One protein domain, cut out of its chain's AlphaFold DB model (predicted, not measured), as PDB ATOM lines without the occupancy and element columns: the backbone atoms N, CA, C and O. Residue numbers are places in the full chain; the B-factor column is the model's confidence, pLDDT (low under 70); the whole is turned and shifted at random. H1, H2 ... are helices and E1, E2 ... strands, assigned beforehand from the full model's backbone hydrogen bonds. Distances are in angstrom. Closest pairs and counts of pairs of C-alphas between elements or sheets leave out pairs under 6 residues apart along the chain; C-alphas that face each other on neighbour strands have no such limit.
ATOM      1  N   ASP A  69      13.473  16.040   1.328       94.50
ATOM      2  CA  ASP A  69      13.440  15.289   0.080       94.50
ATOM      3  C   ASP A  69      11.994  15.000  -0.350       94.50
ATOM      4  O   ASP A  69      11.463  13.910  -0.163       94.50
ATOM      5  N   ARG A  70      11.355  15.993  -0.982       93.44
ATOM      6  CA  ARG A  70      10.003  15.880  -1.572       93.44
ATOM      7  C   ARG A  70       9.968  16.198  -3.068       93.44
ATOM      8  O   ARG A  70      10.835  16.921  -3.569       93.44
ATOM      9  N   SER A  71       8.996  15.665  -3.805       88.25
ATOM     10  CA  SER A  71       8.693  16.099  -5.180       88.25
ATOM     11  C   SER A  71       7.247  16.560  -5.290       88.25
ATOM     12  O   SER A  71       6.358  15.758  -4.998       88.25
ATOM     13  N   SER A  72       7.031  17.789  -5.768       82.69
ATOM     14  CA  SER A  72       5.703  18.254  -6.163       82.69
ATOM     15  C   SER A  72       5.297  17.600  -7.482       82.69
ATOM     16  O   SER A  72       6.074  17.566  -8.445       82.69
ATOM     17  N   GLN A  73       4.091  17.041  -7.531       70.44
ATOM     18  CA  GLN A  73       3.571  16.393  -8.739       70.44
ATOM     19  C   GLN A  73       2.759  17.346  -9.630       70.44
ATOM     20  O   GLN A  73       2.284  16.934 -10.690       70.44
ATOM     21  N   ALA A  74       2.683  18.637  -9.277       54.19
ATOM     22  CA  ALA A  74       1.995  19.697 -10.025       54.19
ATOM     23  C   ALA A  74       2.391  19.796 -11.520       54.19
ATOM     24  O   ALA A  74       1.620  20.308 -12.338       54.19
ATOM     25  N   ASN A  75       3.566  19.268 -11.889       48.16
ATOM     26  CA  ASN A  75       4.102  19.246 -13.255       48.16
ATOM     27  C   ASN A  75       3.667  18.036 -14.105       48.16
ATOM     28  O   ASN A  75       4.081  17.929 -15.260       48.16
ATOM     29  N   THR A  76       2.847  17.125 -13.575       48.38
ATOM     30  CA  THR A  76       2.227  16.066 -14.388       48.38
ATOM     31  C   THR A  76       1.065  16.653 -15.206       48.38
ATOM     32  O   THR A  76       0.268  17.457 -14.718       48.38
ATOM     33  N   SER A  77       1.035  16.344 -16.507       40.62
ATOM     34  CA  SER A  77       0.165  16.971 -17.516       40.62
ATOM     35  C   SER A  77      -1.326  16.958 -17.148       40.62
ATOM     36  O   SER A  77      -1.818  16.006 -16.552       40.62
ATOM     37  N   ALA A  78      -2.063  17.985 -17.589       43.78
ATOM     38  CA  ALA A  78      -3.457  18.295 -17.235       43.78
ATOM     39  C   ALA A  78      -4.507  17.169 -17.409       43.78
ATOM     40  O   ALA A  78      -5.618  17.301 -16.904       43.78
ATOM     41  N   HIS A  79      -4.201  16.070 -18.102       41.19
ATOM     42  CA  HIS A  79      -5.049  14.872 -18.157       41.19
ATOM     43  C   HIS A  79      -4.591  13.867 -17.089       41.19
ATOM     44  O   HIS A  79      -3.723  13.039 -17.355       41.19
ATOM     45  N   GLY A  80      -5.154  13.949 -15.877       50.66
ATOM     46  CA  GLY A  80      -4.881  12.977 -14.803       50.66
ATOM     47  C   GLY A  80      -4.598  13.553 -13.413       50.66
ATOM     48  O   GLY A  80      -4.343  12.777 -12.498       50.66
ATOM     49  N   ARG A  81      -4.676  14.881 -13.226       55.31
ATOM     50  CA  ARG A  81      -4.436  15.538 -11.923       55.31
ATOM     51  C   ARG A  81      -5.337  15.046 -10.785       55.31
ATOM     52  O   ARG A  81      -4.919  15.090  -9.643       55.31
ATOM     53  N   HIS A  82      -6.533  14.534 -11.079       57.06
ATOM     54  CA  HIS A  82      -7.451  14.038 -10.043       57.06
ATOM     55  C   HIS A  82      -6.956  12.779  -9.306       57.06
ATOM     56  O   HIS A  82      -7.477  12.465  -8.235       57.06
ATOM     57  N   ASP A  83      -5.962  12.074  -9.862       67.50
ATOM     58  CA  ASP A  83      -5.446  10.801  -9.343       67.50
ATOM     59  C   ASP A  83      -3.942  10.859  -8.998       67.50
ATOM     60  O   ASP A  83      -3.241   9.839  -9.069       67.50
ATOM     61  N   VAL A  84      -3.425  12.049  -8.672       76.75
ATOM     62  CA  VAL A  84      -2.020  12.269  -8.309       76.75
ATOM     63  C   VAL A  84      -1.938  13.138  -7.046       76.75
ATOM     64  O   VAL A  84      -2.501  14.225  -7.064       76.75
ATOM     65  N   PRO A  85      -1.229  12.699  -5.987       86.19
ATOM     66  CA  PRO A  85      -1.043  13.484  -4.775       86.19
ATOM     67  C   PRO A  85      -0.149  14.696  -5.021       86.19
ATOM     68  O   PRO A  85       0.792  14.612  -5.816       86.19
ATOM     69  N   ASP A  86      -0.368  15.770  -4.270       87.50
ATOM     70  CA  ASP A  86       0.416  17.006  -4.384       87.50
ATOM     71  C   ASP A  86       1.912  16.766  -4.147       87.50
ATOM     72  O   ASP A  86       2.755  17.222  -4.932       87.50
ATOM     73  N   TYR A  87       2.250  15.954  -3.137       90.88
ATOM     74  CA  TYR A  87       3.631  15.584  -2.837       90.88
ATOM     75  C   TYR A  87       3.842  14.079  -2.688       90.88
ATOM     76  O   TYR A  87       3.044  13.347  -2.100       90.88
ATOM     77  N   LEU A  88       5.014  13.641  -3.148       91.38
ATOM     78  CA  LEU A  88       5.623  12.362  -2.791       91.38
ATOM     79  C   LEU A  88       6.851  12.637  -1.916       91.38
ATOM     80  O   LEU A  88       7.747  13.385  -2.326       91.38
ATOM     81  N   LEU A  89       6.878  12.051  -0.720       94.56
ATOM     82  CA  LEU A  89       7.946  12.211   0.266       94.56
ATOM     83  C   LEU A  89       8.933  11.047   0.174       94.56
ATOM     84  O   LEU A  89       8.524   9.889   0.076       94.56
ATOM     85  N   PHE A  90      10.227  11.343   0.239       94.69
ATOM     86  CA  PHE A  90      11.304  10.361   0.146       94.69
ATOM     87  C   PHE A  90      12.102  10.320   1.447       94.69
ATOM     88  O   PHE A  90      12.336  11.349   2.072       94.69
ATOM     89  N   GLY A  91      12.550   9.127   1.841       93.81
ATOM     90  CA  GLY A  91      13.410   8.967   3.019       93.81
ATOM     91  C   GLY A  91      14.851   9.426   2.783       93.81
ATOM     92  O   GLY A  91      15.621   9.540   3.731       93.81
ATOM     93  N   SER A  92      15.232   9.652   1.521       94.81
ATOM     94  CA  SER A  92      16.561  10.123   1.151       94.81
ATOM     95  C   SER A  92      16.586  10.802  -0.220       94.81
ATOM     96  O   SER A  92      15.780  10.512  -1.114       94.81
ATOM     97  N   SER A  93      17.604  11.635  -0.431       95.12
ATOM     98  CA  SER A  93      17.886  12.232  -1.739       95.12
ATOM     99  C   SER A  93      18.179  11.194  -2.827       95.12
ATOM    100  O   SER A  93      17.957  11.463  -4.009       95.12
ATOM    101  N   ASP A  94      18.672  10.006  -2.460       96.31
ATOM    102  CA  ASP A  94      18.924   8.915  -3.402       96.31
ATOM    103  C   ASP A  94      17.628   8.296  -3.920       96.31
ATOM    104  O   ASP A  94      17.464   8.142  -5.132       96.31
ATOM    105  N   ASP A  95      16.671   8.047  -3.031       94.44
ATOM    106  CA  ASP A  95      15.343   7.559  -3.404       94.44
ATOM    107  C   ASP A  95      14.625   8.567  -4.307       94.44
ATOM    108  O   ASP A  95      14.074   8.206  -5.349       94.44
ATOM    109  N   LYS A  96      14.738   9.863  -3.989       94.75
ATOM    110  CA  LYS A  96      14.227  10.946  -4.839       94.75
ATOM    111  C   LYS A  96      14.881  10.961  -6.226       94.75
ATOM    112  O   LYS A  96      14.194  11.173  -7.229       94.75
ATOM    113  N   ARG A  97      16.199  10.734  -6.325       94.62
ATOM    114  CA  ARG A  97      16.899  10.627  -7.621       94.62
ATOM    115  C   ARG A  97      16.437   9.407  -8.415       94.62
ATOM    116  O   ARG A  97      16.150   9.550  -9.602       94.62
ATOM    117  N   LYS A  98      16.327   8.239  -7.775       93.56
ATOM    118  CA  LYS A  98      15.825   7.007  -8.406       93.56
ATOM    119  C   LYS A  98      14.405   7.191  -8.933       93.56
ATOM    120  O   LYS A  98      14.137   6.835 -10.075       93.56
ATOM    121  N   ALA A  99      13.533   7.835  -8.158       91.00
ATOM    122  CA  ALA A  99      12.185   8.181  -8.594       91.00
ATOM    123  C   ALA A  99      12.184   9.083  -9.834       91.00
ATOM    124  O   ALA A  99      11.467   8.815 -10.793       91.00
ATOM    125  N   ARG A 100      13.022  10.125  -9.868       90.06
ATOM    126  CA  ARG A 100      13.141  11.007 -11.044       90.06
ATOM    127  C   ARG A 100      13.647  10.289 -12.296       90.06
ATOM    128  O   ARG A 100      13.327  10.722 -13.396       90.06
ATOM    129  N   ALA A 101      14.421   9.218 -12.133       91.50
ATOM    130  CA  ALA A 101      14.925   8.410 -13.239       91.50
ATOM    131  C   ALA A 101      13.881   7.427 -13.809       91.50
ATOM    132  O   ALA A 101      14.120   6.836 -14.861       91.50
ATOM    133  N   GLU A 102      12.728   7.240 -13.154       88.62
ATOM    134  CA  GLU A 102      11.651   6.425 -13.717       88.62
ATOM    135  C   GLU A 102      11.002   7.120 -14.915       88.62
ATOM    136  O   GLU A 102      10.531   8.258 -14.832       88.62
ATOM    137  N   SER A 103      10.881   6.374 -16.011       82.62
ATOM    138  CA  SER A 103      10.133   6.791 -17.199       82.62
ATOM    139  C   SER A 103       8.615   6.792 -16.990       82.62
ATOM    140  O   SER A 103       7.896   7.438 -17.744       82.62
ATOM    141  N   SER A 104       8.124   6.070 -15.981       82.38
ATOM    142  CA  SER A 104       6.710   5.994 -15.619       82.38
ATOM    143  C   SER A 104       6.468   6.707 -14.293       82.38
ATOM    144  O   SER A 104       7.077   6.347 -13.284       82.38
ATOM    145  N   ASP A 105       5.534   7.663 -14.276       78.50
ATOM    146  CA  ASP A 105       5.129   8.387 -13.061       78.50
ATOM    147  C   ASP A 105       4.659   7.429 -11.957       78.50
ATOM    148  O   ASP A 105       4.973   7.598 -10.783       78.50
ATOM    149  N   VAL A 106       3.981   6.356 -12.357       78.06
ATOM    150  CA  VAL A 106       3.455   5.315 -11.470       78.06
ATOM    151  C   VAL A 106       4.585   4.524 -10.794       78.06
ATOM    152  O   VAL A 106       4.496   4.171  -9.622       78.06
ATOM    153  N   ARG A 107       5.721   4.323 -11.468       83.19
ATOM    154  CA  ARG A 107       6.877   3.655 -10.854       83.19
ATOM    155  C   ARG A 107       7.615   4.536  -9.852       83.19
ATOM    156  O   ARG A 107       8.404   4.011  -9.076       83.19
ATOM    157  N   ARG A 108       7.375   5.849  -9.813       86.62
ATOM    158  CA  ARG A 108       8.035   6.739  -8.841       86.62
ATOM    159  C   ARG A 108       7.640   6.424  -7.403       86.62
ATOM    160  O   ARG A 108       8.483   6.537  -6.513       86.62
ATOM    161  N   TYR A 109       6.403   5.973  -7.187       85.69
ATOM    162  CA  TYR A 109       5.865   5.673  -5.858       85.69
ATOM    163  C   TYR A 109       6.635   4.576  -5.119       85.69
ATOM    164  O   TYR A 109       6.705   4.624  -3.897       85.69
ATOM    165  N   ARG A 110       7.301   3.654  -5.829       86.94
ATOM    166  CA  ARG A 110       8.098   2.576  -5.209       86.94
ATOM    167  C   ARG A 110       9.293   3.065  -4.388       86.94
ATOM    168  O   ARG A 110       9.825   2.323  -3.573       86.94
ATOM    169  N   HIS A 111       9.732   4.297  -4.635       90.38
ATOM    170  CA  HIS A 111      10.830   4.931  -3.904       90.38
ATOM    171  C   HIS A 111      10.317   5.895  -2.824       90.38
ATOM    172  O   HIS A 111      11.090   6.344  -1.982       90.38
ATOM    173  N   GLY A 112       9.024   6.233  -2.842       90.31
ATOM    174  CA  GLY A 112       8.406   7.114  -1.858       90.31
ATOM    175  C   GLY A 112       8.112   6.408  -0.536       90.31
ATOM    176  O   GLY A 112       7.997   5.186  -0.467       90.31
ATOM    177  N   LYS A 113       7.989   7.195   0.531       91.31
ATOM    178  CA  LYS A 113       7.609   6.736   1.877       91.31
ATOM    179  C   LYS A 113       6.208   7.166   2.273       91.31
ATOM    180  O   LYS A 113       5.543   6.450   3.013       91.31
ATOM    181  N   ALA A 114       5.772   8.319   1.788       90.38
ATOM    182  CA  ALA A 114       4.457   8.858   2.071       90.38
ATOM    183  C   ALA A 114       4.002   9.762   0.926       90.38
ATOM    184  O   ALA A 114       4.820  10.317   0.190       90.38
ATOM    185  N   ILE A 115       2.689   9.909   0.807       89.00
ATOM    186  CA  ILE A 115       2.039  10.871  -0.077       89.00
ATOM    187  C   ILE A 115       1.381  11.950   0.777       89.00
ATOM    188  O   ILE A 115       0.925  11.664   1.886       89.00
ATOM    189  N   VAL A 116       1.335  13.172   0.264       90.88
ATOM    190  CA  VAL A 116       0.637  14.293   0.899       90.88
ATOM    191  C   VAL A 116      -0.311  14.888  -0.120       90.88
ATOM    192  O   VAL A 116       0.082  15.130  -1.257       90.88
ATOM    193  N   GLU A 117      -1.542  15.109   0.317       88.56
ATOM    194  CA  GLU A 117      -2.557  15.865  -0.404       88.56
ATOM    195  C   GLU A 117      -2.939  17.051   0.471       88.56
ATOM    196  O   GLU A 117      -3.398  16.873   1.607       88.56
ATOM    197  N   ALA A 118      -2.709  18.248  -0.042       89.38
ATOM    198  CA  ALA A 118      -3.153  19.477   0.566       89.38
ATOM    199  C   ALA A 118      -4.599  19.769   0.153       89.38
ATOM    200  O   ALA A 118      -5.184  19.153  -0.738       89.38
ATOM    201  N   LYS A 119      -5.225  20.689   0.880       87.81
ATOM    202  CA  LYS A 119      -6.513  21.271   0.519       87.81
ATOM    203  C   LYS A 119      -6.489  22.737   0.900       87.81
ATOM    204  O   LYS A 119      -5.745  23.139   1.793       87.81
ATOM    205  N   ARG A 120      -7.373  23.521   0.279       87.94
ATOM    206  CA  ARG A 120      -7.683  24.876   0.749       87.94
ATOM    207  C   ARG A 120      -8.028  24.870   2.241       87.94
ATOM    208  O   ARG A 120      -8.652  23.928   2.744       87.94
ATOM    209  N   TRP A 121      -7.695  25.959   2.918       89.06
ATOM    210  CA  TRP A 121      -8.005  26.123   4.329       89.06
ATOM    211  C   TRP A 121      -9.510  25.960   4.605       89.06
ATOM    212  O   TRP A 121     -10.361  26.295   3.774       89.06
ATOM    213  N   ASN A 122      -9.846  25.415   5.777       85.44
ATOM    214  CA  ASN A 122     -11.211  25.074   6.208       85.44
ATOM    215  C   ASN A 122     -11.973  24.048   5.341       85.44
ATOM    216  O   ASN A 122     -13.155  23.822   5.603       85.44
ATOM    217  N   ARG A 123     -11.349  23.390   4.350       84.25
ATOM    218  CA  ARG A 123     -11.987  22.274   3.630       84.25
ATOM    219  C   ARG A 123     -12.207  21.090   4.586       84.25
ATOM    220  O   ARG A 123     -11.229  20.574   5.133       84.25
ATOM    221  N   PRO A 124     -13.451  20.603   4.766       79.25
ATOM    222  CA  PRO A 124     -13.691  19.369   5.505       79.25
ATOM    223  C   PRO A 124     -12.985  18.187   4.831       79.25
ATOM    224  O   PRO A 124     -13.102  17.988   3.622       79.25
ATOM    225  N   LEU A 125     -12.252  17.395   5.613       80.00
ATOM    226  CA  LEU A 125     -11.482  16.254   5.099       80.00
ATOM    227  C   LEU A 125     -12.288  14.946   5.083       80.00
ATOM    228  O   LEU A 125     -11.975  14.021   4.331       80.00
ATOM    229  N   ASP A 126     -13.337  14.864   5.902       74.31
ATOM    230  CA  ASP A 126     -14.172  13.679   6.107       74.31
ATOM    231  C   ASP A 126     -15.470  13.694   5.284       74.31
ATOM    232  O   ASP A 126     -16.178  12.687   5.235       74.31
ATOM    233  N   ARG A 127     -15.805  14.817   4.640       71.94
ATOM    234  CA  ARG A 127     -17.091  15.027   3.959       71.94
ATOM    235  C   ARG A 127     -16.904  15.739   2.628       71.94
ATOM    236  O   ARG A 127     -15.959  16.497   2.444       71.94
ATOM    237  N   SER A 128     -17.834  15.494   1.713       69.94
ATOM    238  CA  SER A 128     -17.967  16.270   0.484       69.94
ATOM    239  C   SER A 128     -18.644  17.594   0.816       69.94
ATOM    240  O   SER A 128     -19.606  17.607   1.591       69.94
ATOM    241  N   GLU A 129     -18.218  18.686   0.194       67.56
ATOM    242  CA  GLU A 129     -19.052  19.887   0.144       67.56
ATOM    243  C   GLU A 129     -19.918  19.751  -1.112       67.56
ATOM    244  O   GLU A 129     -19.399  19.587  -2.205       67.56
ATOM    245  N   GLY A 130     -21.239  19.662  -0.943       56.47
ATOM    246  CA  GLY A 130     -22.144  19.091  -1.948       56.47
ATOM    247  C   GLY A 130     -22.157  19.716  -3.356       56.47
ATOM    248  O   GLY A 130     -21.671  20.813  -3.590       56.47
ATOM    249  N   ASN A 131     -22.823  18.995  -4.268       51.47
ATOM    250  CA  ASN A 131     -23.310  19.356  -5.612       51.47
ATOM    251  C   ASN A 131     -22.368  20.039  -6.622       51.47
ATOM    252  O   ASN A 131     -22.852  20.409  -7.691       51.47
ATOM    253  N   ASP A 132     -21.066  20.164  -6.371       52.97
ATOM    254  CA  ASP A 132     -20.123  20.497  -7.440       52.97
ATOM    255  C   ASP A 132     -19.857  19.235  -8.294       52.97
ATOM    256  O   ASP A 132     -19.327  18.251  -7.775       52.97
ATOM    257  N   PRO A 133     -20.223  19.215  -9.594       50.97
ATOM    258  CA  PRO A 133     -19.956  18.084 -10.486       50.97
ATOM    259  C   PRO A 133     -18.460  17.790 -10.673       50.97
ATOM    260  O   PRO A 133     -18.114  16.736 -11.207       50.97
ATOM    261  N   LEU A 134     -17.589  18.726 -10.278       49.88
ATOM    262  CA  LEU A 134     -16.133  18.600 -10.297       49.88
ATOM    263  C   LEU A 134     -15.552  18.176  -8.938       49.88
ATOM    264  O   LEU A 134     -14.360  17.868  -8.873       49.88
ATOM    265  N   ASP A 135     -16.356  18.127  -7.865       58.69
ATOM    266  CA  ASP A 135     -15.891  17.639  -6.566       58.69
ATOM    267  C   ASP A 135     -15.736  16.115  -6.627       58.69
ATOM    268  O   ASP A 135     -16.704  15.353  -6.662       58.69
ATOM    269  N   ALA A 136     -14.483  15.657  -6.652       56.34
ATOM    270  CA  ALA A 136     -14.097  14.258  -6.834       56.34
ATOM    271  C   ALA A 136     -14.379  13.363  -5.602       56.34
ATOM    272  O   ALA A 136     -13.767  12.294  -5.446       56.34
ATOM    273  N   GLY A 137     -15.300  13.789  -4.735       68.56
ATOM    274  CA  GLY A 137     -15.729  13.118  -3.515       68.56
ATOM    275  C   GLY A 137     -15.051  13.648  -2.251       68.56
ATOM    276  O   GLY A 137     -14.486  14.736  -2.206       68.56
ATOM    277  N   THR A 138     -15.115  12.865  -1.175       75.69
ATOM    278  CA  THR A 138     -14.426  13.210   0.076       75.69
ATOM    279  C   THR A 138     -12.902  13.152  -0.121       75.69
ATOM    280  O   THR A 138     -12.426  12.229  -0.790       75.69
ATOM    281  N   PRO A 139     -12.101  14.044   0.496       78.44
ATOM    282  CA  PRO A 139     -10.634  13.947   0.450       78.44
ATOM    283  C   PRO A 139     -10.098  12.574   0.894       78.44
ATOM    284  O   PRO A 139      -9.156  12.033   0.319       78.44
ATOM    285  N   SER A 140     -10.769  11.927   1.849       75.31
ATOM    286  CA  SER A 140     -10.479  10.539   2.235       75.31
ATOM    287  C   SER A 140     -10.650   9.518   1.099       75.31
ATOM    288  O   SER A 140      -9.877   8.564   1.009       75.31
ATOM    289  N   SER A 141     -11.616   9.710   0.198       76.38
ATOM    290  CA  SER A 141     -11.803   8.844  -0.975       76.38
ATOM    291  C   SER A 141     -10.673   9.021  -1.988       76.38
ATOM    292  O   SER A 141     -10.248   8.048  -2.608       76.38
ATOM    293  N   GLN A 142     -10.144  10.241  -2.122       77.69
ATOM    294  CA  GLN A 142      -8.988  10.539  -2.968       77.69
ATOM    295  C   GLN A 142      -7.729   9.800  -2.478       77.69
ATOM    296  O   GLN A 142      -7.052   9.155  -3.276       77.69
ATOM    297  N   MET A 143      -7.494   9.753  -1.159       81.69
ATOM    298  CA  MET A 143      -6.422   8.939  -0.556       81.69
ATOM    299  C   MET A 143      -6.525   7.454  -0.906       81.69
ATOM    300  O   MET A 143      -5.527   6.834  -1.273       81.69
ATOM    301  N   LEU A 144      -7.726   6.876  -0.845       80.25
ATOM    302  CA  LEU A 144      -7.925   5.467  -1.195       80.25
ATOM    303  C   LEU A 144      -7.650   5.191  -2.680       80.25
ATOM    304  O   LEU A 144      -7.113   4.132  -3.005       80.25
ATOM    305  N   ARG A 145      -7.975   6.136  -3.575       79.00
ATOM    306  CA  ARG A 145      -7.639   6.024  -5.005       79.00
ATOM    307  C   ARG A 145      -6.131   6.046  -5.239       79.00
ATOM    308  O   ARG A 145      -5.634   5.277  -6.056       79.00
ATOM    309  N   TYR A 146      -5.394   6.885  -4.514       80.19
ATOM    310  CA  TYR A 146      -3.936   6.904  -4.626       80.19
ATOM    311  C   TYR A 146      -3.325   5.595  -4.147       80.19
ATOM    312  O   TYR A 146      -2.525   5.002  -4.864       80.19
ATOM    313  N   LEU A 147      -3.731   5.115  -2.970       79.50
ATOM    314  CA  LEU A 147      -3.188   3.885  -2.398       79.50
ATOM    315  C   LEU A 147      -3.471   2.664  -3.281       79.50
ATOM    316  O   LEU A 147      -2.555   1.885  -3.526       79.50
ATOM    317  N   SER A 148      -4.682   2.538  -3.836       78.31
ATOM    318  CA  SER A 148      -4.994   1.436  -4.758       78.31
ATOM    319  C   SER A 148      -4.174   1.506  -6.047       78.31
ATOM    320  O   SER A 148      -3.726   0.484  -6.565       78.31
ATOM    321  N   ARG A 149      -3.904   2.713  -6.554       73.56
ATOM    322  CA  ARG A 149      -3.034   2.906  -7.718       73.56
ATOM    323  C   ARG A 149      -1.583   2.543  -7.413       73.56
ATOM    324  O   ARG A 149      -0.928   1.952  -8.268       73.56
ATOM    325  N   VAL A 150      -1.087   2.887  -6.223       72.19
ATOM    326  CA  VAL A 150       0.273   2.552  -5.771       72.19
ATOM    327  C   VAL A 150       0.439   1.048  -5.564       72.19
ATOM    328  O   VAL A 150       1.472   0.511  -5.946       72.19
ATOM    329  N   GLU A 151      -0.564   0.359  -5.028       70.31
ATOM    330  CA  GLU A 151      -0.549  -1.101  -4.859       70.31
ATOM    331  C   GLU A 151      -0.392  -1.823  -6.209       70.31
ATOM    332  O   GLU A 151       0.495  -2.657  -6.386       70.31
ATOM    333  N   VAL A 152      -1.171  -1.413  -7.215       65.62
ATOM    334  CA  VAL A 152      -1.048  -1.942  -8.586       65.62
ATOM    335  C   VAL A 152       0.308  -1.586  -9.211       65.62
ATOM    336  O   VAL A 152       0.863  -2.361  -9.985       65.62
ATOM    337  N   ALA A 153       0.850  -0.412  -8.888       64.56
ATOM    338  CA  ALA A 153       2.118   0.096  -9.410       64.56
ATOM    339  C   ALA A 153       3.362  -0.604  -8.867       64.56
ATOM    340  O   ALA A 153       4.403  -0.623  -9.529       64.56
ATOM    341  N   SER A 154       3.282  -1.057  -7.618       60.88
ATOM    342  CA  SER A 154       4.402  -1.614  -6.874       60.88
ATOM    343  C   SER A 154       4.537  -3.124  -7.060       60.88
ATOM    344  O   SER A 154       5.408  -3.710  -6.427       60.88
ATOM    345  N   ASP A 155       3.706  -3.753  -7.900       62.38
ATOM    346  CA  ASP A 155       3.587  -5.214  -8.012       62.38
ATOM    347  C   ASP A 155       3.365  -5.885  -6.634       62.38
ATOM    348  O   ASP A 155       3.876  -6.974  -6.374       62.38
TER     349      ASP A 155
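This is residues 69 to 155 of the 158 residues of an uncharacterized protein of Luteimonas aestuarii (UniProt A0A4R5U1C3). A small sheet of three very short strands, E1, E2 and E3, has a helical hairpin, H1 and H2, at one end of an elongated domain, while a wide loop, residues 117 to 138, reaches to the other end. The longest helix, H3, runs back from that loop and meets H2 with its last residues, making a corner about perpendicular to it. The printed part has 87 residues, with three named strands and three named helices in the order E1 E2 H1 H2 E3 H3; the sheet runs E1 - E2 - E3, all antiparallel. The class is mixed, helices and strands, with 39 residues in named elements, under half of those printed. The whole is compact by its radius of gyration of the C-alphas, 13.8 A, and spans 42 by 23 by 22 A.

Edge strand E1, residues 70 to 72, and inner strand E2, residues 87 to 89, form an antiparallel hairpin at 165 degrees, with N 71 and O 88 3.0 A apart and N 88 and O 71 3.1 A apart, within hydrogen-bond range. H1, residues 93 to 100, is on the sheet but only grazes it; the closest C-alphas of E1 and H1 are those of Arg 70 and Lys 96, 7.3 A apart. H2, residues 105 to 111, also only grazes the sheet, with residues 108 to 111. H1 and H2 form a helical hairpin and touch at a shallow tilt of 22 degrees, opposite ways, their closest C-alphas being those of Ala 99 and Arg 108, 4.4 A apart. Edge strand E3, residues 114 to 116, is antiparallel to E2 at 155 degrees; N 89 and O 114, 2.8 A, and N 116 and O 87, 2.9 A, are within hydrogen-bond range. H3, residues 139 to 153, touches H2 with residues 149 to 153 alone, about perpendicular at 84 degrees; the closest C-alphas are those of Val 106 and Ala 153, 5.8 A apart. H3 is apart from H1, E1 and E2, and is only just not on the sheet, with 4 pairs of C-alphas within 10 A. In H1 and H3 every O i to N i+4 pair is within hydrogen-bond range; in H2 0 of 3 are, beside 3 of 4 O i to N i+3 pairs.

E1 begins at C-alpha 70, (10.003, 15.880, -1.572). H1 is 10.5 A long, and H2 11.3 A. H3 runs 21.3 A from C-alpha 139, (-10.634, 13.947, 0.450), to C-alpha 153, (2.118, 0.096, -9.410).

The two C-alphas farthest apart are those of Asp 94 and Asn 131, 43.6 A. The printed part has no cut. The long links are E1 to E2, 14 residues, and E3 to H3, 22 residues. Mean pLDDT of the printed part is 77.2; residues 74 to 83, 128 to 137 and 152 to 155 are under 70.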